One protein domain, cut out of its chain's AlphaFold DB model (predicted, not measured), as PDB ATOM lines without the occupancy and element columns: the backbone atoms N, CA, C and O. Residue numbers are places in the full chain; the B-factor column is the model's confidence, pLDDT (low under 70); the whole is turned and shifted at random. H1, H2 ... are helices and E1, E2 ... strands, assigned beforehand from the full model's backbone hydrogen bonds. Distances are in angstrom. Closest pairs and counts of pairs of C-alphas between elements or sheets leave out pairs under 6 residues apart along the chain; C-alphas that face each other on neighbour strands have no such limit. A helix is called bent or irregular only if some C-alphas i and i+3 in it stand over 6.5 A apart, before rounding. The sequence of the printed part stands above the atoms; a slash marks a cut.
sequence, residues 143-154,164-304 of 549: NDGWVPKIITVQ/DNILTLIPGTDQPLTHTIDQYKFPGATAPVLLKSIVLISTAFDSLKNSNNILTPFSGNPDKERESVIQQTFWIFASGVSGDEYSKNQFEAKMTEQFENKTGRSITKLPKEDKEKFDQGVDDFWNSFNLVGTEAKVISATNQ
ATOM      1  N   ASN A 143     174.541 155.220 122.187       96.00
ATOM      2  CA  ASN A 143     174.080 156.128 121.130       96.00
ATOM      3  C   ASN A 143     172.551 156.280 121.106       96.00
ATOM      4  O   ASN A 143     172.044 157.321 120.684       96.00
ATOM      5  N   ASP A 144     171.829 155.285 121.623       94.94
ATOM      6  CA  ASP A 144     170.368 155.261 121.712       94.94
ATOM      7  C   ASP A 144     169.844 155.830 123.044       94.94
ATOM      8  O   ASP A 144     168.654 155.740 123.355       94.94
ATOM      9  N   GLY A 145     170.724 156.451 123.837       96.81
ATOM     10  CA  GLY A 145     170.374 157.111 125.094       96.81
ATOM     11  C   GLY A 145     170.492 156.232 126.336       96.81
ATOM     12  O   GLY A 145     170.118 156.680 127.425       96.81
ATOM     13  N   TRP A 146     171.022 155.015 126.200       97.88
ATOM     14  CA  TRP A 146     171.393 154.183 127.339       97.88
ATOM     15  C   TRP A 146     172.591 154.785 128.080       97.88
ATOM     16  O   TRP A 146     173.532 155.295 127.483       97.88
ATOM     17  N   VAL A 147     172.560 154.723 129.406       97.19
ATOM     18  CA  VAL A 147     173.601 155.267 130.283       97.19
ATOM     19  C   VAL A 147     174.102 154.156 131.201       97.19
ATOM     20  O   VAL A 147     173.270 153.528 131.864       97.19
ATOM     21  N   PRO A 148     175.423 153.915 131.296       96.69
ATOM     22  CA  PRO A 148     175.978 152.913 132.200       96.69
ATOM     23  C   PRO A 148     175.485 153.090 133.641       96.69
ATOM     24  O   PRO A 148     175.625 154.151 134.255       96.69
ATOM     25  N   LYS A 149     174.919 152.021 134.203       92.94
ATOM     26  CA  LYS A 149     174.505 151.920 135.601       92.94
ATOM     27  C   LYS A 149     175.715 151.494 136.424       92.94
ATOM     28  O   LYS A 149     176.277 150.421 136.216       92.94
ATOM     29  N   ILE A 150     176.101 152.306 137.407       81.81
ATOM     30  CA  ILE A 150     177.113 151.896 138.386       81.81
ATOM     31  C   ILE A 150     176.461 150.880 139.325       81.81
ATOM     32  O   ILE A 150     175.779 151.249 140.282       81.81
ATOM     33  N   ILE A 151     176.671 149.593 139.048       76.56
ATOM     34  CA  ILE A 151     176.271 148.513 139.950       76.56
ATOM     35  C   ILE A 151     177.234 148.552 141.133       76.56
ATOM     36  O   ILE A 151     178.331 147.994 141.094       76.56
ATOM     37  N   THR A 152     176.847 149.272 142.185       63.44
ATOM     38  CA  THR A 152     177.605 149.251 143.435       63.44
ATOM     39  C   THR A 152     177.252 147.952 144.138       63.44
ATOM     40  O   THR A 152     176.316 147.905 144.928       63.44
ATOM     41  N   VAL A 153     177.983 146.880 143.826       63.31
ATOM     42  CA  VAL A 153     177.979 145.677 144.660       63.31
ATOM     43  C   VAL A 153     178.657 146.092 145.956       63.31
ATOM     44  O   VAL A 153     179.879 146.031 146.059       63.31
ATOM     45  N   GLN A 154     177.902 146.644 146.907       55.69
ATOM     46  CA  GLN A 154     178.454 146.862 148.233       55.69
ATOM     47  C   GLN A 154     178.701 145.476 148.830       55.69
ATOM     48  O   GLN A 154     177.747 144.709 148.971       55.69
ATOM     49  N   ASP A 164     166.266 144.451 149.514       66.75
ATOM     50  CA  ASP A 164     166.111 143.459 148.458       66.75
ATOM     51  C   ASP A 164     167.105 143.766 147.331       66.75
ATOM     52  O   ASP A 164     166.921 144.691 146.538       66.75
ATOM     53  N   ASN A 165     168.173 142.974 147.253       83.00
ATOM     54  CA  ASN A 165     169.150 143.028 146.169       83.00
ATOM     55  C   ASN A 165     168.539 142.430 144.890       83.00
ATOM     56  O   ASN A 165     168.875 141.309 144.492       83.00
ATOM     57  N   ILE A 166     167.608 143.166 144.280       91.12
ATOM     58  CA  ILE A 166     166.991 142.836 142.995       91.12
ATOM     59  C   ILE A 166     167.871 143.401 141.883       91.12
ATOM     60  O   ILE A 166     168.018 144.613 141.729       91.12
ATOM     61  N   LEU A 167     168.441 142.513 141.074       94.44
ATOM     62  CA  LEU A 167     169.225 142.890 139.905       94.44
ATOM     63  C   LEU A 167     168.372 142.789 138.641       94.44
ATOM     64  O   LEU A 167     167.876 141.713 138.322       94.44
ATOM     65  N   THR A 168     168.228 143.882 137.895       96.31
ATOM     66  CA  THR A 168     167.588 143.874 136.569       96.31
ATOM     67  C   THR A 168     168.459 143.126 135.562       96.31
ATOM     68  O   THR A 168     169.675 143.320 135.531       96.31
ATOM     69  N   LEU A 169     167.849 142.281 134.730       97.44
ATOM     70  CA  LEU A 169     168.532 141.452 133.733       97.44
ATOM     71  C   LEU A 169     168.186 141.887 132.306       97.44
ATOM     72  O   LEU A 169     167.151 142.510 132.068       97.44
ATOM     73  N   ILE A 170     169.027 141.522 131.338       97.69
ATOM     74  CA  ILE A 170     168.653 141.581 129.922       97.69
ATOM     75  C   ILE A 170     167.532 140.549 129.693       97.69
ATOM     76  O   ILE A 170     167.749 139.366 129.984       97.69
ATOM     77  N   PRO A 171     166.351 140.949 129.176       98.19
ATOM     78  CA  PRO A 171     165.167 140.092 129.155       98.19
ATOM     79  C   PRO A 171     165.389 138.732 128.488       98.19
ATOM     80  O   PRO A 171     165.724 138.645 127.305       98.19
ATOM     81  N   GLY A 172     165.134 137.656 129.236       97.56
ATOM     82  CA  GLY A 172     165.279 136.280 128.752       97.56
ATOM     83  C   GLY A 172     166.687 135.702 128.915       97.56
ATOM     84  O   GLY A 172     166.961 134.616 128.398       97.56
ATOM     85  N   THR A 173     167.575 136.399 129.625       97.62
ATOM     86  CA  THR A 173     168.956 135.980 129.887       97.62
ATOM     87  C   THR A 173     169.277 136.074 131.376       97.62
ATOM     88  O   THR A 173     168.560 136.715 132.135       97.62
ATOM     89  N   ASP A 174     170.392 135.472 131.784       96.56
ATOM     90  CA  ASP A 174     170.917 135.601 133.147       96.56
ATOM     91  C   ASP A 174     171.961 136.741 133.253       96.56
ATOM     92  O   ASP A 174     172.683 136.849 134.243       96.56
ATOM     93  N   GLN A 175     172.082 137.581 132.214       95.94
ATOM     94  CA  GLN A 175     173.036 138.688 132.172       95.94
ATOM     95  C   GLN A 175     172.447 139.944 132.830       95.94
ATOM     96  O   GLN A 175     171.324 140.328 132.499       95.94
ATOM     97  N   PRO A 176     173.190 140.626 133.720       95.88
ATOM     98  CA  PRO A 176     172.749 141.889 134.299       95.88
ATOM     99  C   PRO A 176     172.536 142.972 133.240       95.88
ATOM    100  O   PRO A 176     173.367 143.148 132.349       95.88
ATOM    101  N   LEU A 177     171.473 143.759 133.387       96.12
ATOM    102  CA  LEU A 177     171.304 144.994 132.634       96.12
ATOM    103  C   LEU A 177     172.202 146.071 133.255       96.12
ATOM    104  O   LEU A 177     171.901 146.651 134.297       96.12
ATOM    105  N   THR A 178     173.336 146.323 132.611       96.38
ATOM    106  CA  THR A 178     174.378 147.242 133.094       96.38
ATOM    107  C   THR A 178     174.109 148.707 132.764       96.38
ATOM    108  O   THR A 178     174.968 149.543 133.021       96.38
ATOM    109  N   HIS A 179     172.951 149.034 132.188       97.75
ATOM    110  CA  HIS A 179     172.599 150.377 131.735       97.75
ATOM    111  C   HIS A 179     171.185 150.758 132.176       97.75
ATOM    112  O   HIS A 179     170.354 149.906 132.477       97.75
ATOM    113  N   THR A 180     170.918 152.056 132.192       98.06
ATOM    114  CA  THR A 180     169.593 152.644 132.421       98.06
ATOM    115  C   THR A 180     169.234 153.565 131.268       98.06
ATOM    116  O   THR A 180     170.121 154.026 130.554       98.06
ATOM    117  N   ILE A 181     167.951 153.843 131.075       97.88
ATOM    118  CA  ILE A 181     167.480 154.737 130.019       97.88
ATOM    119  C   ILE A 181     166.282 155.553 130.497       97.88
ATOM    120  O   ILE A 181     165.379 155.041 131.154       97.88
ATOM    121  N   ASP A 182     166.255 156.839 130.150       97.44
ATOM    122  CA  ASP A 182     165.074 157.673 130.367       97.44
ATOM    123  C   ASP A 182     164.022 157.347 129.299       97.44
ATOM    124  O   ASP A 182     164.076 157.847 128.169       97.44
ATOM    125  N   GLN A 183     163.041 156.523 129.673       96.88
ATOM    126  CA  GLN A 183     161.969 156.082 128.778       96.88
ATOM    127  C   GLN A 183     161.113 157.227 128.211       96.88
ATOM    128  O   GLN A 183     160.479 157.064 127.171       96.88
ATOM    129  N   TYR A 184     161.103 158.400 128.856       96.50
ATOM    130  CA  TYR A 184     160.387 159.578 128.362       96.50
ATOM    131  C   TYR A 184     161.144 160.278 127.237       96.50
ATOM    132  O   TYR A 184     160.528 160.852 126.340       96.50
ATOM    133  N   LYS A 185     162.477 160.243 127.293       96.25
ATOM    134  CA  LYS A 185     163.349 160.877 126.305       96.25
ATOM    135  C   LYS A 185     163.667 159.950 125.134       96.25
ATOM    136  O   LYS A 185     163.759 160.421 124.004       96.25
ATOM    137  N   PHE A 186     163.794 158.651 125.396       96.88
ATOM    138  CA  PHE A 186     164.190 157.645 124.408       96.88
ATOM    139  C   PHE A 186     163.181 156.484 124.325       96.88
ATOM    140  O   PHE A 186     163.536 155.314 124.519       96.88
ATOM    141  N   PRO A 187     161.900 156.766 124.022       96.75
ATOM    142  CA  PRO A 187     160.858 155.743 124.037       96.75
ATOM    143  C   PRO A 187     161.080 154.660 122.970       96.75
ATOM    144  O   PRO A 187     160.794 153.495 123.224       96.75
ATOM    145  N   GLY A 188     161.657 155.004 121.811       96.12
ATOM    146  CA  GLY A 188     161.951 154.042 120.741       96.12
ATOM    147  C   GLY A 188     162.992 152.994 121.130       96.12
ATOM    148  O   GLY A 188     162.795 151.818 120.852       96.12
ATOM    149  N   ALA A 189     164.046 153.402 121.838       96.94
ATOM    150  CA  ALA A 189     165.076 152.494 122.340       96.94
ATOM    151  C   ALA A 189     164.586 151.653 123.531       96.94
ATOM    152  O   ALA A 189     165.014 150.516 123.727       96.94
ATOM    153  N   THR A 190     163.654 152.194 124.321       97.56
ATOM    154  CA  THR A 190     163.124 151.517 125.512       97.56
ATOM    155  C   THR A 190     162.026 150.501 125.170       97.56
ATOM    156  O   THR A 190     161.939 149.433 125.782       97.56
ATOM    157  N   ALA A 191     161.174 150.806 124.187       97.81
ATOM    158  CA  ALA A 191     159.980 150.022 123.878       97.81
ATOM    159  C   ALA A 191     160.244 148.531 123.557       97.81
ATOM    160  O   ALA A 191     159.506 147.694 124.085       97.81
ATOM    161  N   PRO A 192     161.276 148.148 122.774       97.94
ATOM    162  CA  PRO A 192     161.584 146.742 122.490       97.94
ATOM    163  C   PRO A 192     161.905 145.924 123.746       97.94
ATOM    164  O   PRO A 192     161.438 144.792 123.904       97.94
ATOM    165  N   VAL A 193     162.659 146.524 124.675       98.38
ATOM    166  CA  VAL A 193     163.051 145.909 125.950       98.38
ATOM    167  C   VAL A 193     161.825 145.685 126.830       98.38
ATOM    168  O   VAL A 193     161.625 144.588 127.359       98.38
ATOM    169  N   LEU A 194     160.955 146.692 126.940       98.50
ATOM    170  CA  LEU A 194     159.713 146.594 127.707       98.50
ATOM    171  C   LEU A 194     158.745 145.564 127.111       98.50
ATOM    172  O   LEU A 194     158.187 144.759 127.859       98.50
ATOM    173  N   LEU A 195     158.587 145.533 125.781       98.50
ATOM    174  CA  LEU A 195     157.730 144.565 125.091       98.50
ATOM    175  C   LEU A 195     158.196 143.124 125.328       98.50
ATOM    176  O   LEU A 195     157.396 142.262 125.695       98.50
ATOM    177  N   LYS A 196     159.493 142.855 125.142       98.38
ATOM    178  CA  LYS A 196     160.060 141.524 125.381       98.38
ATOM    179  C   LYS A 196     159.811 141.075 126.822       98.38
ATOM    180  O   LYS A 196     159.411 139.934 127.051       98.38
ATOM    181  N   SER A 197     159.996 141.984 127.773       98.62
ATOM    182  CA  SER A 197     159.868 141.704 129.204       98.62
ATOM    183  C   SER A 197     158.439 141.383 129.615       98.62
ATOM    184  O   SER A 197     158.217 140.373 130.274       98.62
ATOM    185  N   ILE A 198     157.447 142.175 129.189       98.62
ATOM    186  CA  ILE A 198     156.047 141.926 129.569       98.62
ATOM    187  C   ILE A 198     155.518 140.595 129.009       98.62
ATOM    188  O   ILE A 198     154.736 139.909 129.673       98.62
ATOM    189  N   VAL A 199     155.981 140.187 127.822       98.44
ATOM    190  CA  VAL A 199     155.647 138.881 127.230       98.44
ATOM    191  C   VAL A 199     156.249 137.735 128.050       98.44
ATOM    192  O   VAL A 199     155.552 136.759 128.340       98.44
ATOM    193  N   LEU A 200     157.516 137.857 128.464       98.50
ATOM    194  CA  LEU A 200     158.181 136.863 129.314       98.50
ATOM    195  C   LEU A 200     157.523 136.763 130.695       98.50
ATOM    196  O   LEU A 200     157.215 135.659 131.134       98.50
ATOM    197  N   ILE A 201     157.227 137.897 131.336       98.75
ATOM    198  CA  ILE A 201     156.539 137.963 132.636       98.75
ATOM    199  C   ILE A 201     155.161 137.303 132.556       98.75
ATOM    200  O   ILE A 201     154.826 136.480 133.404       98.75
ATOM    201  N   SER A 202     154.374 137.618 131.521       98.62
ATOM    202  CA  SER A 202     153.049 137.013 131.331       98.62
ATOM    203  C   SER A 202     153.140 135.491 131.183       98.62
ATOM    204  O   SER A 202     152.387 134.759 131.820       98.62
ATOM    205  N   THR A 203     154.105 135.014 130.391       98.19
ATOM    206  CA  THR A 203     154.338 133.578 130.168       98.19
ATOM    207  C   THR A 203     154.780 132.870 131.453       98.19
ATOM    208  O   THR A 203     154.281 131.790 131.770       98.19
ATOM    209  N   ALA A 204     155.691 133.484 132.213       98.44
ATOM    210  CA  ALA A 204     156.175 132.959 133.486       98.44
ATOM    211  C   ALA A 204     155.057 132.875 134.530       98.44
ATOM    212  O   ALA A 204     154.913 131.845 135.188       98.44
ATOM    213  N   PHE A 205     154.218 133.913 134.635       98.25
ATOM    214  CA  PHE A 205     153.046 133.887 135.507       98.25
ATOM    215  C   PHE A 205     152.132 132.707 135.168       98.25
ATOM    216  O   PHE A 205     151.791 131.928 136.055       98.25
ATOM    217  N   ASP A 206     151.769 132.544 133.892       97.62
ATOM    218  CA  ASP A 206     150.857 131.479 133.467       97.62
ATOM    219  C   ASP A 206     151.453 130.083 133.772       97.62
ATOM    220  O   ASP A 206     150.754 129.196 134.267       97.62
ATOM    221  N   SER A 207     152.765 129.896 133.575       97.50
ATOM    222  CA  SER A 207     153.490 128.665 133.938       97.50
ATOM    223  C   SER A 207     153.463 128.376 135.449       97.50
ATOM    224  O   SER A 207     153.092 127.279 135.891       97.50
ATOM    225  N   LEU A 208     153.799 129.375 136.269       96.69
ATOM    226  CA  LEU A 208     153.822 129.261 137.729       96.69
ATOM    227  C   LEU A 208     152.419 129.063 138.310       96.69
ATOM    228  O   LEU A 208     152.233 128.295 139.257       96.69
ATOM    229  N   LYS A 209     151.405 129.705 137.722       96.12
ATOM    230  CA  LYS A 209     150.012 129.539 138.136       96.12
ATOM    231  C   LYS A 209     149.519 128.123 137.852       96.12
ATOM    232  O   LYS A 209     148.936 127.502 138.739       96.12
ATOM    233  N   ASN A 210     149.816 127.582 136.670       95.50
ATOM    234  CA  ASN A 210     149.449 126.211 136.290       95.50
ATOM    235  C   ASN A 210     150.132 125.138 137.154       95.50
ATOM    236  O   ASN A 210     149.607 124.035 137.302       95.50
ATOM    237  N   SER A 211     151.282 125.460 137.747       94.88
ATOM    238  CA  SER A 211     152.007 124.590 138.681       94.88
ATOM    239  C   SER A 211     151.649 124.824 140.157       94.88
ATOM    240  O   SER A 211     152.236 124.185 141.026       94.88
ATOM    241  N   ASN A 212     150.651 125.671 140.452       94.69
ATOM    242  CA  ASN A 212     150.230 126.067 141.807       94.69
ATOM    243  C   ASN A 212     151.345 126.709 142.657       94.69
ATOM    244  O   ASN A 212     151.314 126.624 143.881       94.69
ATOM    245  N   ASN A 213     152.308 127.373 142.014       94.00
ATOM    246  CA  ASN A 213     153.412 128.062 142.686       94.00
ATOM    247  C   ASN A 213     153.120 129.545 142.976       94.00
ATOM    248  O   ASN A 213     153.901 130.203 143.655       94.00
ATOM    249  N   ILE A 214     152.002 130.078 142.474       93.94
ATOM    250  CA  ILE A 214     151.541 131.433 142.792       93.94
ATOM    251  C   ILE A 214     150.600 131.376 143.992       93.94
ATOM    252  O   ILE A 214     149.492 130.836 143.899       93.94
ATOM    253  N   LEU A 215     151.049 131.958 145.103       89.50
ATOM    254  CA  LEU A 215     150.288 132.092 146.338       89.50
ATOM    255  C   LEU A 215     150.053 133.572 146.600       89.50
ATOM    256  O   LEU A 215     150.955 134.290 147.017       89.50
ATOM    257  N   THR A 216     148.827 134.029 146.355       91.75
ATOM    258  CA  THR A 216     148.437 135.391 146.708       91.75
ATOM    259  C   THR A 216     147.093 135.422 147.433       91.75
ATOM    260  O   THR A 216     146.247 134.529 147.258       91.75
ATOM    261  N   PRO A 217     146.823 136.508 148.175       87.38
ATOM    262  CA  PRO A 217     145.494 136.812 148.698       87.38
ATOM    263  C   PRO A 217     144.379 136.926 147.634       87.38
ATOM    264  O   PRO A 217     143.202 136.961 147.996       87.38
ATOM    265  N   PHE A 218     144.703 136.975 146.332       89.12
ATOM    266  CA  PHE A 218     143.735 137.044 145.227       89.12
ATOM    267  C   PHE A 218     143.384 135.705 144.590       89.12
ATOM    268  O   PHE A 218     142.703 135.694 143.569       89.12
ATOM    269  N   SER A 219     143.754 134.577 145.187       86.06
ATOM    270  CA  SER A 219     143.426 133.250 144.646       86.06
ATOM    271  C   SER A 219     141.930 133.031 144.328       86.06
ATOM    272  O   SER A 219     141.603 132.232 143.453       86.06
ATOM    273  N   GLY A 220     141.018 133.767 144.978       90.94
ATOM    274  CA  GLY A 220     139.579 133.766 144.676       90.94
ATOM    275  C   GLY A 220     139.140 134.596 143.456       90.94
ATOM    276  O   GLY A 220     137.970 134.545 143.088       90.94
ATOM    277  N   ASN A 221     140.034 135.368 142.833       94.94
ATOM    278  CA  ASN A 221     139.782 136.165 141.628       94.94
ATOM    279  C   ASN A 221     140.975 136.040 140.652       94.94
ATOM    280  O   ASN A 221     141.884 136.875 140.688       94.94
ATOM    281  N   PRO A 222     140.978 135.002 139.793       93.88
ATOM    282  CA  PRO A 222     142.120 134.666 138.939       93.88
ATOM    283  C   PRO A 222     142.550 135.786 137.988       93.88
ATOM    284  O   PRO A 222     143.745 136.027 137.843       93.88
ATOM    285  N   ASP A 223     141.600 136.499 137.379       93.94
ATOM    286  CA  ASP A 223     141.911 137.577 136.431       93.94
ATOM    287  C   ASP A 223     142.614 138.737 137.140       93.94
ATOM    288  O   ASP A 223     143.634 139.248 136.680       93.94
ATOM    289  N   LYS A 224     142.112 139.104 138.324       93.44
ATOM    290  CA  LYS A 224     142.717 140.148 139.147       93.44
ATOM    291  C   LYS A 224     144.100 139.747 139.651       93.44
ATOM    292  O   LYS A 224     145.002 140.584 139.665       93.44
ATOM    293  N   GLU A 225     144.258 138.502 140.100       95.50
ATOM    294  CA  GLU A 225     145.550 137.965 140.524       95.50
ATOM    295  C   GLU A 225     146.564 138.063 139.386       95.50
ATOM    296  O   GLU A 225     147.637 138.637 139.567       95.50
ATOM    297  N   ARG A 226     146.173 137.589 138.199       97.12
ATOM    298  CA  ARG A 226     146.993 137.630 136.993       97.12
ATOM    299  C   ARG A 226     147.426 139.043 136.638       97.12
ATOM    300  O   ARG A 226     148.621 139.298 136.521       97.12
ATOM    301  N   GLU A 227     146.483 139.970 136.498       96.06
ATOM    302  CA  GLU A 227     146.806 141.358 136.157       96.06
ATOM    303  C   GLU A 227     147.686 142.029 137.220       96.06
ATOM    304  O   GLU A 227     148.635 142.733 136.880       96.06
ATOM    305  N   SER A 228     147.397 141.805 138.507       96.06
ATOM    306  CA  SER A 228     148.129 142.448 139.605       96.06
ATOM    307  C   SER A 228     149.568 141.946 139.687       96.06
ATOM    308  O   SER A 228     150.483 142.759 139.771       96.06
ATOM    309  N   VAL A 229     149.782 140.629 139.628       97.75
ATOM    310  CA  VAL A 229     151.128 140.050 139.702       97.75
ATOM    311  C   VAL A 229     151.953 140.453 138.482       97.75
ATOM    312  O   VAL A 229     153.073 140.927 138.645       97.75
ATOM    313  N   ILE A 230     151.388 140.368 137.270       98.50
ATOM    314  CA  ILE A 230     152.092 140.778 136.047       98.50
ATOM    315  C   ILE A 230     152.465 142.266 136.101       98.50
ATOM    316  O   ILE A 230     153.616 142.609 135.839       98.50
ATOM    317  N   GLN A 231     151.528 143.153 136.455       98.12
ATOM    318  CA  GLN A 231     151.786 144.595 136.490       98.12
ATOM    319  C   GLN A 231     152.844 144.972 137.536       98.12
ATOM    320  O   GLN A 231     153.708 145.800 137.249       98.12
ATOM    321  N   GLN A 232     152.806 144.367 138.727       98.12
ATOM    322  CA  GLN A 232     153.774 144.654 139.789       98.12
ATOM    323  C   GLN A 232     155.172 144.142 139.431       98.12
ATOM    324  O   GLN A 232     156.131 144.909 139.495       98.12
ATOM    325  N   THR A 233     155.298 142.902 138.944       98.56
ATOM    326  CA  THR A 233     156.580 142.380 138.439       98.56
ATOM    327  C   THR A 233     157.123 143.241 137.296       98.56
ATOM    328  O   THR A 233     158.322 143.522 137.237       98.56
ATOM    329  N   PHE A 234     156.251 143.700 136.396       98.69
ATOM    330  CA  PHE A 234     156.656 144.557 135.290       98.69
ATOM    331  C   PHE A 234     157.137 145.936 135.753       98.69
ATOM    332  O   PHE A 234     158.122 146.436 135.215       98.69
ATOM    333  N   TRP A 235     156.523 146.525 136.784       98.38
ATOM    334  CA  TRP A 235     157.022 147.759 137.390       98.38
ATOM    335  C   TRP A 235     158.375 147.579 138.079       98.38
ATOM    336  O   TRP A 235     159.234 148.440 137.902       98.38
ATOM    337  N   ILE A 236     158.617 146.462 138.778       98.12
ATOM    338  CA  ILE A 236     159.950 146.157 139.335       98.12
ATOM    339  C   ILE A 236     160.995 146.194 138.212       98.12
ATOM    340  O   ILE A 236     161.993 146.906 138.312       98.12
ATOM    341  N   PHE A 237     160.729 145.520 137.092       98.50
ATOM    342  CA  PHE A 237     161.628 145.536 135.940       98.50
ATOM    343  C   PHE A 237     161.795 146.938 135.319       98.50
ATOM    344  O   PHE A 237     162.917 147.424 135.178       98.50
ATOM    345  N   ALA A 238     160.695 147.604 134.958       98.38
ATOM    346  CA  ALA A 238     160.717 148.881 134.240       98.38
ATOM    347  C   ALA A 238     161.343 150.021 135.067       98.38
ATOM    348  O   ALA A 238     162.028 150.891 134.522       98.38
ATOM    349  N   SER A 239     161.160 149.984 136.389       97.50
ATOM    350  CA  SER A 239     161.807 150.893 137.338       97.50
ATOM    351  C   SER A 239     163.332 150.714 137.341       97.50
ATOM    352  O   SER A 239     164.075 151.693 137.271       97.50
ATOM    353  N   GLY A 240     163.808 149.464 137.287       96.69
ATOM    354  CA  GLY A 240     165.224 149.126 137.174       96.69
ATOM    355  C   GLY A 240     165.849 149.555 135.845       96.69
ATOM    356  O   GLY A 240     166.958 150.089 135.848       96.69
ATOM    357  N   VAL A 241     165.114 149.413 134.733       97.62
ATOM    358  CA  VAL A 241     165.495 149.946 133.407       97.62
ATOM    359  C   VAL A 241     165.612 151.473 133.436       97.62
ATOM    360  O   VAL A 241     166.534 152.032 132.848       97.62
ATOM    361  N   SER A 242     164.709 152.154 134.144       97.06
ATOM    362  CA  SER A 242     164.707 153.621 134.248       97.06
ATOM    363  C   SER A 242     165.720 154.162 135.267       97.06
ATOM    364  O   SER A 242     165.996 155.359 135.286       97.06
ATOM    365  N   GLY A 243     166.276 153.297 136.120       95.38
ATOM    366  CA  GLY A 243     167.167 153.680 137.216       95.38
ATOM    367  C   GLY A 243     166.463 154.283 138.441       95.38
ATOM    368  O   GLY A 243     167.151 154.807 139.314       95.38
ATOM    369  N   ASP A 244     165.132 154.207 138.520       93.62
ATOM    370  CA  ASP A 244     164.318 154.709 139.639       93.62
ATOM    371  C   ASP A 244     163.619 153.544 140.346       93.62
ATOM    372  O   ASP A 244     162.429 153.305 140.155       93.62
ATOM    373  N   GLU A 245     164.410 152.762 141.080       92.81
ATOM    374  CA  GLU A 245     164.064 151.424 141.573       92.81
ATOM    375  C   GLU A 245     162.760 151.368 142.387       92.81
ATOM    376  O   GLU A 245     162.497 152.203 143.256       92.81
ATOM    377  N   TYR A 246     161.966 150.327 142.120       94.81
ATOM    378  CA  TYR A 246     160.751 149.989 142.851       94.81
ATOM    379  C   TYR A 246     161.024 148.900 143.897       94.81
ATOM    380  O   TYR A 246     161.325 147.759 143.546       94.81
ATOM    381  N   SER A 247     160.919 149.251 145.181       94.31
ATOM    382  CA  SER A 247     161.265 148.379 146.316       94.31
ATOM    383  C   SER A 247     160.050 147.877 147.102       94.31
ATOM    384  O   SER A 247     158.967 148.471 147.069       94.31
ATOM    385  N   LYS A 248     160.261 146.825 147.901       94.88
ATOM    386  CA  LYS A 248     159.249 146.267 148.805       94.88
ATOM    387  C   LYS A 248     158.685 147.305 149.764       94.88
ATOM    388  O   LYS A 248     157.476 147.378 149.932       94.88
ATOM    389  N   ASN A 249     159.534 148.165 150.324       94.38
ATOM    390  CA  ASN A 249     159.103 149.221 151.245       94.38
ATOM    391  C   ASN A 249     158.147 150.216 150.569       94.38
ATOM    392  O   ASN A 249     157.191 150.687 151.184       94.38
ATOM    393  N   GLN A 250     158.369 150.533 149.287       94.94
ATOM    394  CA  GLN A 250     157.440 151.373 148.525       94.94
ATOM    395  C   GLN A 250     156.121 150.640 148.255       94.94
ATOM    396  O   GLN A 250     155.056 151.251 148.355       94.94
ATOM    397  N   PHE A 251     156.172 149.343 147.939       96.00
ATOM    398  CA  PHE A 251     154.975 148.510 147.813       96.00
ATOM    399  C   PHE A 251     154.181 148.445 149.126       96.00
ATOM    400  O   PHE A 251     152.987 148.738 149.126       96.00
ATOM    401  N   GLU A 252     154.834 148.158 150.252       96.25
ATOM    402  CA  GLU A 252     154.232 148.110 151.587       96.25
ATOM    403  C   GLU A 252     153.594 149.449 151.969       96.25
ATOM    404  O   GLU A 252     152.449 149.484 152.426       96.25
ATOM    405  N   ALA A 253     154.283 150.566 151.721       95.88
ATOM    406  CA  ALA A 253     153.743 151.899 151.967       95.88
ATOM    407  C   ALA A 253     152.469 152.154 151.146       95.88
ATOM    408  O   ALA A 253     151.491 152.694 151.667       95.88
ATOM    409  N   LYS A 254     152.440 151.722 149.877       94.94
ATOM    410  CA  LYS A 254     151.256 151.839 149.012       94.94
ATOM    411  C   LYS A 254     150.113 150.935 149.464       94.94
ATOM    412  O   LYS A 254     148.963 151.371 149.467       94.94
ATOM    413  N   MET A 255     150.411 149.711 149.888       95.31
ATOM    414  CA  MET A 255     149.420 148.797 150.461       95.31
ATOM    415  C   MET A 255     148.850 149.340 151.774       95.31
ATOM    416  O   MET A 255     147.644 149.251 152.003       95.31
ATOM    417  N   THR A 256     149.698 149.958 152.598       96.38
ATOM    418  CA  THR A 256     149.307 150.625 153.842       96.38
ATOM    419  C   THR A 256     148.352 151.772 153.552       96.38
ATOM    420  O   THR A 256     147.233 151.779 154.055       96.38
ATOM    421  N   GLU A 257     148.742 152.690 152.665       96.06
ATOM    422  CA  GLU A 257     147.913 153.817 152.232       96.06
ATOM    423  C   GLU A 257     146.537 153.345 151.728       96.06
ATOM    424  O   GLU A 257     145.501 153.868 152.138       96.06
ATOM    425  N   GLN A 258     146.500 152.315 150.879       92.50
ATOM    426  CA  GLN A 258     145.245 151.763 150.362       92.50
ATOM    427  C   GLN A 258     144.375 151.138 151.457       92.50
ATOM    428  O   GLN A 258     143.162 151.367 151.483       92.50
ATOM    429  N   PHE A 259     144.975 150.368 152.368       95.06
ATOM    430  CA  PHE A 259     144.270 149.779 153.502       95.06
ATOM    431  C   PHE A 259     143.638 150.863 154.381       95.06
ATOM    432  O   PHE A 259     142.446 150.787 154.698       95.06
ATOM    433  N   GLU A 260     144.414 151.881 154.757       96.38
ATOM    434  CA  GLU A 260     143.956 152.949 155.647       96.38
ATOM    435  C   GLU A 260     142.858 153.789 154.979       96.38
ATOM    436  O   GLU A 260     141.822 154.039 155.597       96.38
ATOM    437  N   ASN A 261     143.016 154.130 153.696       95.19
ATOM    438  CA  ASN A 261     142.015 154.879 152.934       95.19
ATOM    439  C   ASN A 261     140.689 154.121 152.796       95.19
ATOM    440  O   ASN A 261     139.619 154.721 152.890       95.19
ATOM    441  N   LYS A 262     140.740 152.801 152.586       93.69
ATOM    442  CA  LYS A 262     139.532 151.991 152.388       93.69
ATOM    443  C   LYS A 262     138.808 151.667 153.691       93.69
ATOM    444  O   LYS A 262     137.582 151.598 153.714       93.69
ATOM    445  N   THR A 263     139.554 151.422 154.765       94.81
ATOM    446  CA  THR A 263     138.985 150.955 156.040       94.81
ATOM    447  C   THR A 263     138.780 152.074 157.059       94.81
ATOM    448  O   THR A 263     138.056 151.881 158.035       94.81
ATOM    449  N   GLY A 264     139.445 153.221 156.884       96.44
ATOM    450  CA  GLY A 264     139.519 154.293 157.879       96.44
ATOM    451  C   GLY A 264     140.304 153.917 159.145       96.44
ATOM    452  O   GLY A 264     140.276 154.660 160.127       96.44
ATOM    453  N   ARG A 265     140.977 152.757 159.169       96.12
ATOM    454  CA  ARG A 265     141.749 152.257 160.316       96.12
ATOM    455  C   ARG A 265     143.235 152.367 160.021       96.12
ATOM    456  O   ARG A 265     143.669 151.917 158.972       96.12
ATOM    457  N   SER A 266     144.013 152.874 160.980       97.06
ATOM    458  CA  SER A 266     145.471 152.892 160.832       97.06
ATOM    459  C   SER A 266     146.094 151.525 161.106       97.06
ATOM    460  O   SER A 266     145.749 150.897 162.113       97.06
ATOM    461  N   ILE A 267     147.057 151.111 160.273       95.50
ATOM    462  CA  ILE A 267     147.790 149.840 160.421       95.50
ATOM    463  C   ILE A 267     148.520 149.772 161.762       95.50
ATOM    464  O   ILE A 267     148.490 148.753 162.451       95.50
ATOM    465  N   THR A 268     149.088 150.894 162.201       96.06
ATOM    466  CA  THR A 268     149.802 150.997 163.484       96.06
ATOM    467  C   THR A 268     148.909 150.774 164.710       96.06
ATOM    468  O   THR A 268     149.413 150.499 165.797       96.06
ATOM    469  N   LYS A 269     147.584 150.886 164.548       97.25
ATOM    470  CA  LYS A 269     146.583 150.719 165.613       97.25
ATOM    471  C   LYS A 269     145.831 149.390 165.522       97.25
ATOM    472  O   LYS A 269     144.887 149.176 166.286       97.25
ATOM    473  N   LEU A 270     146.185 148.520 164.576       95.69
ATOM    474  CA  LEU A 270     145.572 147.201 164.468       95.69
ATOM    475  C   LEU A 270     145.990 146.305 165.646       95.69
ATOM    476  O   LEU A 270     147.091 146.453 166.182       95.69
ATOM    477  N   PRO A 271     145.133 145.350 166.055       97.62
ATOM    478  CA  PRO A 271     145.567 144.237 166.891       97.62
ATOM    479  C   PRO A 271     146.785 143.544 166.272       97.62
ATOM    480  O   PRO A 271     146.868 143.415 165.052       97.62
ATOM    481  N   LYS A 272     147.703 143.054 167.114       96.56
ATOM    482  CA  LYS A 272     148.955 142.422 166.668       96.56
ATOM    483  C   LYS A 272     148.729 141.336 165.607       96.56
ATOM    484  O   LYS A 272     149.404 141.349 164.591       96.56
ATOM    485  N   GLU A 273     147.740 140.466 165.819       96.12
ATOM    486  CA  GLU A 273     147.393 139.379 164.889       96.12
ATOM    487  C   GLU A 273     146.935 139.896 163.513       96.12
ATOM    488  O   GLU A 273     147.276 139.321 162.483       96.12
ATOM    489  N   ASP A 274     146.167 140.989 163.478       95.38
ATOM    490  CA  ASP A 274     145.697 141.579 162.221       95.38
ATOM    491  C   ASP A 274     146.847 142.261 161.473       95.38
ATOM    492  O   ASP A 274     146.910 142.185 160.247       95.38
ATOM    493  N   LYS A 275     147.771 142.895 162.209       96.00
ATOM    494  CA  LYS A 275     148.985 143.478 161.632       96.00
ATOM    495  C   LYS A 275     149.893 142.393 161.046       96.00
ATOM    496  O   LYS A 275     150.268 142.495 159.891       96.00
ATOM    497  N   GLU A 276     150.157 141.321 161.793       95.50
ATOM    498  CA  GLU A 276     150.967 140.188 161.316       95.50
ATOM    499  C   GLU A 276     150.395 139.568 160.031       95.50
ATOM    500  O   GLU A 276     151.146 139.218 159.128       95.50
ATOM    501  N   LYS A 277     149.064 139.478 159.902       94.50
ATOM    502  CA  LYS A 277     148.417 139.016 158.660       94.50
ATOM    503  C   LYS A 277     148.566 139.999 157.500       94.50
ATOM    504  O   LYS A 277     148.660 139.560 156.357       94.50
ATOM    505  N   PHE A 278     148.523 141.303 157.773       94.88
ATOM    506  CA  PHE A 278     148.765 142.320 156.751       94.88
ATOM    507  C   PHE A 278     150.209 142.234 156.247       94.88
ATOM    508  O   PHE A 278     150.408 142.112 155.040       94.88
ATOM    509  N   ASP A 279     151.172 142.211 157.171       94.88
ATOM    510  CA  ASP A 279     152.605 142.126 156.883       94.88
ATOM    511  C   ASP A 279     152.908 140.839 156.081       94.88
ATOM    512  O   ASP A 279     153.499 140.900 155.005       94.88
ATOM    513  N   GLN A 280     152.368 139.686 156.506       94.31
ATOM    514  CA  GLN A 280     152.482 138.426 155.756       94.31
ATOM    515  C   GLN A 280     151.891 138.527 154.343       94.31
ATOM    516  O   GLN A 280     152.455 137.997 153.392       94.31
ATOM    517  N   GLY A 281     150.758 139.211 154.176       94.19
ATOM    518  CA  GLY A 281     150.156 139.392 152.858       94.19
ATOM    519  C   GLY A 281     151.008 140.262 151.928       94.19
ATOM    520  O   GLY A 281     151.061 139.995 150.728       94.19
ATOM    521  N   VAL A 282     151.693 141.279 152.467       95.38
ATOM    522  CA  VAL A 282     152.685 142.074 151.722       95.38
ATOM    523  C   VAL A 282     153.850 141.185 151.280       95.38
ATOM    524  O   VAL A 282     154.237 141.233 150.109       95.38
ATOM    525  N   ASP A 283     154.349 140.332 152.173       93.75
ATOM    526  CA  ASP A 283     155.426 139.383 151.879       93.75
ATOM    527  C   ASP A 283     155.030 138.367 150.803       93.75
ATOM    528  O   ASP A 283     155.782 138.154 149.852       93.75
ATOM    529  N   ASP A 284     153.838 137.778 150.900       93.88
ATOM    530  CA  ASP A 284     153.325 136.796 149.937       93.88
ATOM    531  C   ASP A 284     153.232 137.386 148.520       93.88
ATOM    532  O   ASP A 284     153.618 136.748 147.531       93.88
ATOM    533  N   PHE A 285     152.767 138.636 148.411       95.31
ATOM    534  CA  PHE A 285     152.747 139.359 147.143       95.31
ATOM    535  C   PHE A 285     154.152 139.603 146.609       95.31
ATOM    536  O   PHE A 285     154.433 139.263 145.460       95.31
ATOM    537  N   TRP A 286     155.040 140.154 147.434       95.88
ATOM    538  CA  TRP A 286     156.390 140.492 147.000       95.88
ATOM    539  C   TRP A 286     157.185 139.256 146.563       95.88
ATOM    540  O   TRP A 286     157.817 139.249 145.505       95.88
ATOM    541  N   ASN A 287     157.061 138.162 147.316       94.50
ATOM    542  CA  ASN A 287     157.639 136.867 146.970       94.50
ATOM    543  C   ASN A 287     157.095 136.345 145.635       94.50
ATOM    544  O   ASN A 287     157.869 135.853 144.812       94.50
ATOM    545  N   SER A 288     155.792 136.502 145.380       96.25
ATOM    546  CA  SER A 288     155.192 136.150 144.089       96.25
ATOM    547  C   SER A 288     155.747 137.005 142.949       96.25
ATOM    548  O   SER A 288     156.031 136.475 141.874       96.25
ATOM    549  N   PHE A 289     155.958 138.308 143.167       97.12
ATOM    550  CA  PHE A 289     156.523 139.193 142.144       97.12
ATOM    551  C   PHE A 289     157.960 138.796 141.789       97.12
ATOM    552  O   PHE A 289     158.293 138.704 140.603       97.12
ATOM    553  N   ASN A 290     158.777 138.507 142.808       96.31
ATOM    554  CA  ASN A 290     160.160 138.053 142.665       96.31
ATOM    555  C   ASN A 290     160.247 136.692 141.970       96.31
ATOM    556  O   ASN A 290     161.075 136.512 141.075       96.31
ATOM    557  N   LEU A 291     159.373 135.751 142.341       96.31
ATOM    558  CA  LEU A 291     159.293 134.433 141.718       96.31
ATOM    559  C   LEU A 291     158.966 134.543 140.224       96.31
ATOM    560  O   LEU A 291     159.685 133.978 139.402       96.31
ATOM    561  N   VAL A 292     157.935 135.315 139.859       98.00
ATOM    562  CA  VAL A 292     157.558 135.523 138.449       98.00
ATOM    563  C   VAL A 292     158.669 136.225 137.676       98.00
ATOM    564  O   VAL A 292     158.984 135.821 136.559       98.00
ATOM    565  N   GLY A 293     159.290 137.252 138.254       98.00
ATOM    566  CA  GLY A 293     160.360 137.993 137.588       98.00
ATOM    567  C   GLY A 293     161.644 137.177 137.388       98.00
ATOM    568  O   GLY A 293     162.316 137.332 136.365       98.00
ATOM    569  N   THR A 294     161.951 136.279 138.329       97.00
ATOM    570  CA  THR A 294     163.082 135.343 138.240       97.00
ATOM    571  C   THR A 294     162.818 134.271 137.185       97.00
ATOM    572  O   THR A 294     163.656 134.055 136.314       97.00
ATOM    573  N   GLU A 295     161.629 133.659 137.192       97.69
ATOM    574  CA  GLU A 295     161.219 132.680 136.172       97.69
ATOM    575  C   GLU A 295     161.199 133.304 134.765       97.69
ATOM    576  O   GLU A 295     161.631 132.691 133.790       97.69
ATOM    577  N   ALA A 296     160.769 134.564 134.653       98.12
ATOM    578  CA  ALA A 296     160.778 135.320 133.402       98.12
ATOM    579  C   ALA A 296     162.180 135.757 132.943       98.12
ATOM    580  O   ALA A 296     162.313 136.255 131.822       98.12
ATOM    581  N   LYS A 297     163.213 135.603 133.784       98.00
ATOM    582  CA  LYS A 297     164.578 136.097 133.540       98.00
ATOM    583  C   LYS A 297     164.617 137.588 133.192       98.00
ATOM    584  O   LYS A 297     165.236 138.003 132.211       98.00
ATOM    585  N   VAL A 298     163.893 138.389 133.969       98.19
ATOM    586  CA  VAL A 298     163.916 139.862 133.878       98.19
ATOM    587  C   VAL A 298     164.520 140.492 135.132       98.19
ATOM    588  O   VAL A 298     165.038 141.606 135.078       98.19
ATOM    589  N   ILE A 299     164.512 139.764 136.249       96.94
ATOM    590  CA  ILE A 299     165.198 140.129 137.487       96.94
ATOM    591  C   ILE A 299     165.894 138.905 138.088       96.94
ATOM    592  O   ILE A 299     165.489 137.772 137.845       96.94
ATOM    593  N   SER A 300     166.917 139.140 138.901       94.88
ATOM    594  CA  SER A 300     167.508 138.151 139.798       94.88
ATOM    595  C   SER A 300     167.301 138.623 141.230       94.88
ATOM    596  O   SER A 300     167.821 139.670 141.620       94.88
ATOM    597  N   ALA A 301     166.507 137.874 141.994       87.56
ATOM    598  CA  ALA A 301     166.307 138.111 143.416       87.56
ATOM    599  C   ALA A 301     167.239 137.189 144.208       87.56
ATOM    600  O   ALA A 301     167.102 135.963 144.181       87.56
ATOM    601  N   THR A 302     168.197 137.774 144.928       73.88
ATOM    602  CA  THR A 302     169.073 137.006 145.822       73.88
ATOM    603  C   THR A 302     168.308 136.724 147.113       73.88
ATOM    604  O   THR A 302     168.531 137.375 148.129       73.88
ATOM    605  N   ASN A 303     167.344 135.805 147.075       57.03
ATOM    606  CA  ASN A 303     166.541 135.479 148.251       57.03
ATOM    607  C   ASN A 303     167.449 134.871 149.334       57.03
ATOM    608  O   ASN A 303     167.786 133.692 149.286       57.03
ATOM    609  N   GLN A 304     167.839 135.676 150.329       44.62
ATOM    610  CA  GLN A 304     168.546 135.226 151.536       44.62
ATOM    611  C   GLN A 304     167.617 134.568 152.566       44.62
ATOM    612  O   GLN A 304     167.987 134.416 153.732       44.62
TER     613      GLN A 304
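This is residues 143 to 154 and 164 to 304 of the 549 residues of an uncharacterized protein of Saprospirales bacterium (UniProt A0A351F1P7). Four crossed helices make the body: H1 and H2 form a helical hairpin, and the last part of the long H4 packs steeply on both, with H2 in the middle. H3 packs with its first half on H4, and the link between H3 and H4 closes one end of the longest axis, while the small two-stranded sheet E1 - E3 lies by the last residues of H2 toward the other end; a second one, E2 - E4, packs on H2 and the end of H4. The printed part has 153 residues, with named elements in the order E1, E2, E3, H1, H2, H3, H4, E4; both sheets are antiparallel and the class is mostly helix. It is compact, with a radius of gyration of the C-alphas of 16.7 A, and has an elongated outline of 55 by 33 by 30 A.

E1 is residues 146 to 148, beginning at C-alpha 146, (171.393, 154.183, 127.339). E2 is residues 166 to 168 and E3 is residues 179 to 181. H1, residues 187 to 210, is 33.9 A long and only just irregular: C-alphas 189 and 192 are 6.7 A apart. H2, residues 222 to 242, is 29.9 A long, and H3, residues 248 to 263, is 22.0 A long. H4, residues 272 to 295, is 34.3 A long, beginning at C-alpha 272, (148.955, 142.422, 166.668). E4, residues 299 to 301, ends at C-alpha 301, (166.307, 138.111, 143.416).

The hub is H4, which touches the three other helices. Its residues 285 to 293 touch residues 229 to 237 of H2, with the C-alphas of Phe 289 and Thr 233 closest at 4.9 A; the tilt is steep at 69 degrees, only just short of about perpendicular. H4 touches H1 at a steep tilt of 67 degrees, closest at the C-alphas of Val 292 and Phe 205, 5.6 A. H3 touches H4 at a steep tilt of 47 degrees, opposite ways, closest at the C-alphas of Glu 252 and Val 282, 6.2 A. The hairpin H1 and H2 runs opposite ways at 37 degrees, only just steep, closest at the C-alphas of Ser 202 and Ile 230, 6.1 A. H1 and H3 are apart. In E2 and E4, N 300 and O 167 are within hydrogen-bond range at 2.8 A; the closest C-alphas of E4 and H4, Ile 299 and Gly 293, are 5.3 A apart. In E1 and E3, N 147 and O 180 are within hydrogen-bond range at 2.8 A; the closest C-alphas of E3 and H2, Thr 180 and Val 241, are 5.0 A apart. Each O i to N i+4 pair is within hydrogen-bond range in H2, H3 and H4, and 18 of 20 are in H1.

The two C-alphas farthest apart, Asn 143 and Pro 271, are 55.2 A apart. Residues 155 to 163 are not printed, and C-alphas 154 and 164 are 12.8 A apart across the cut. Of the links that are printed whole, H1 to H2 is long, with 11 residues. Mean pLDDT of the printed part is 94.1; residues 152 to 154, 164 and 303 to 304 are under 70.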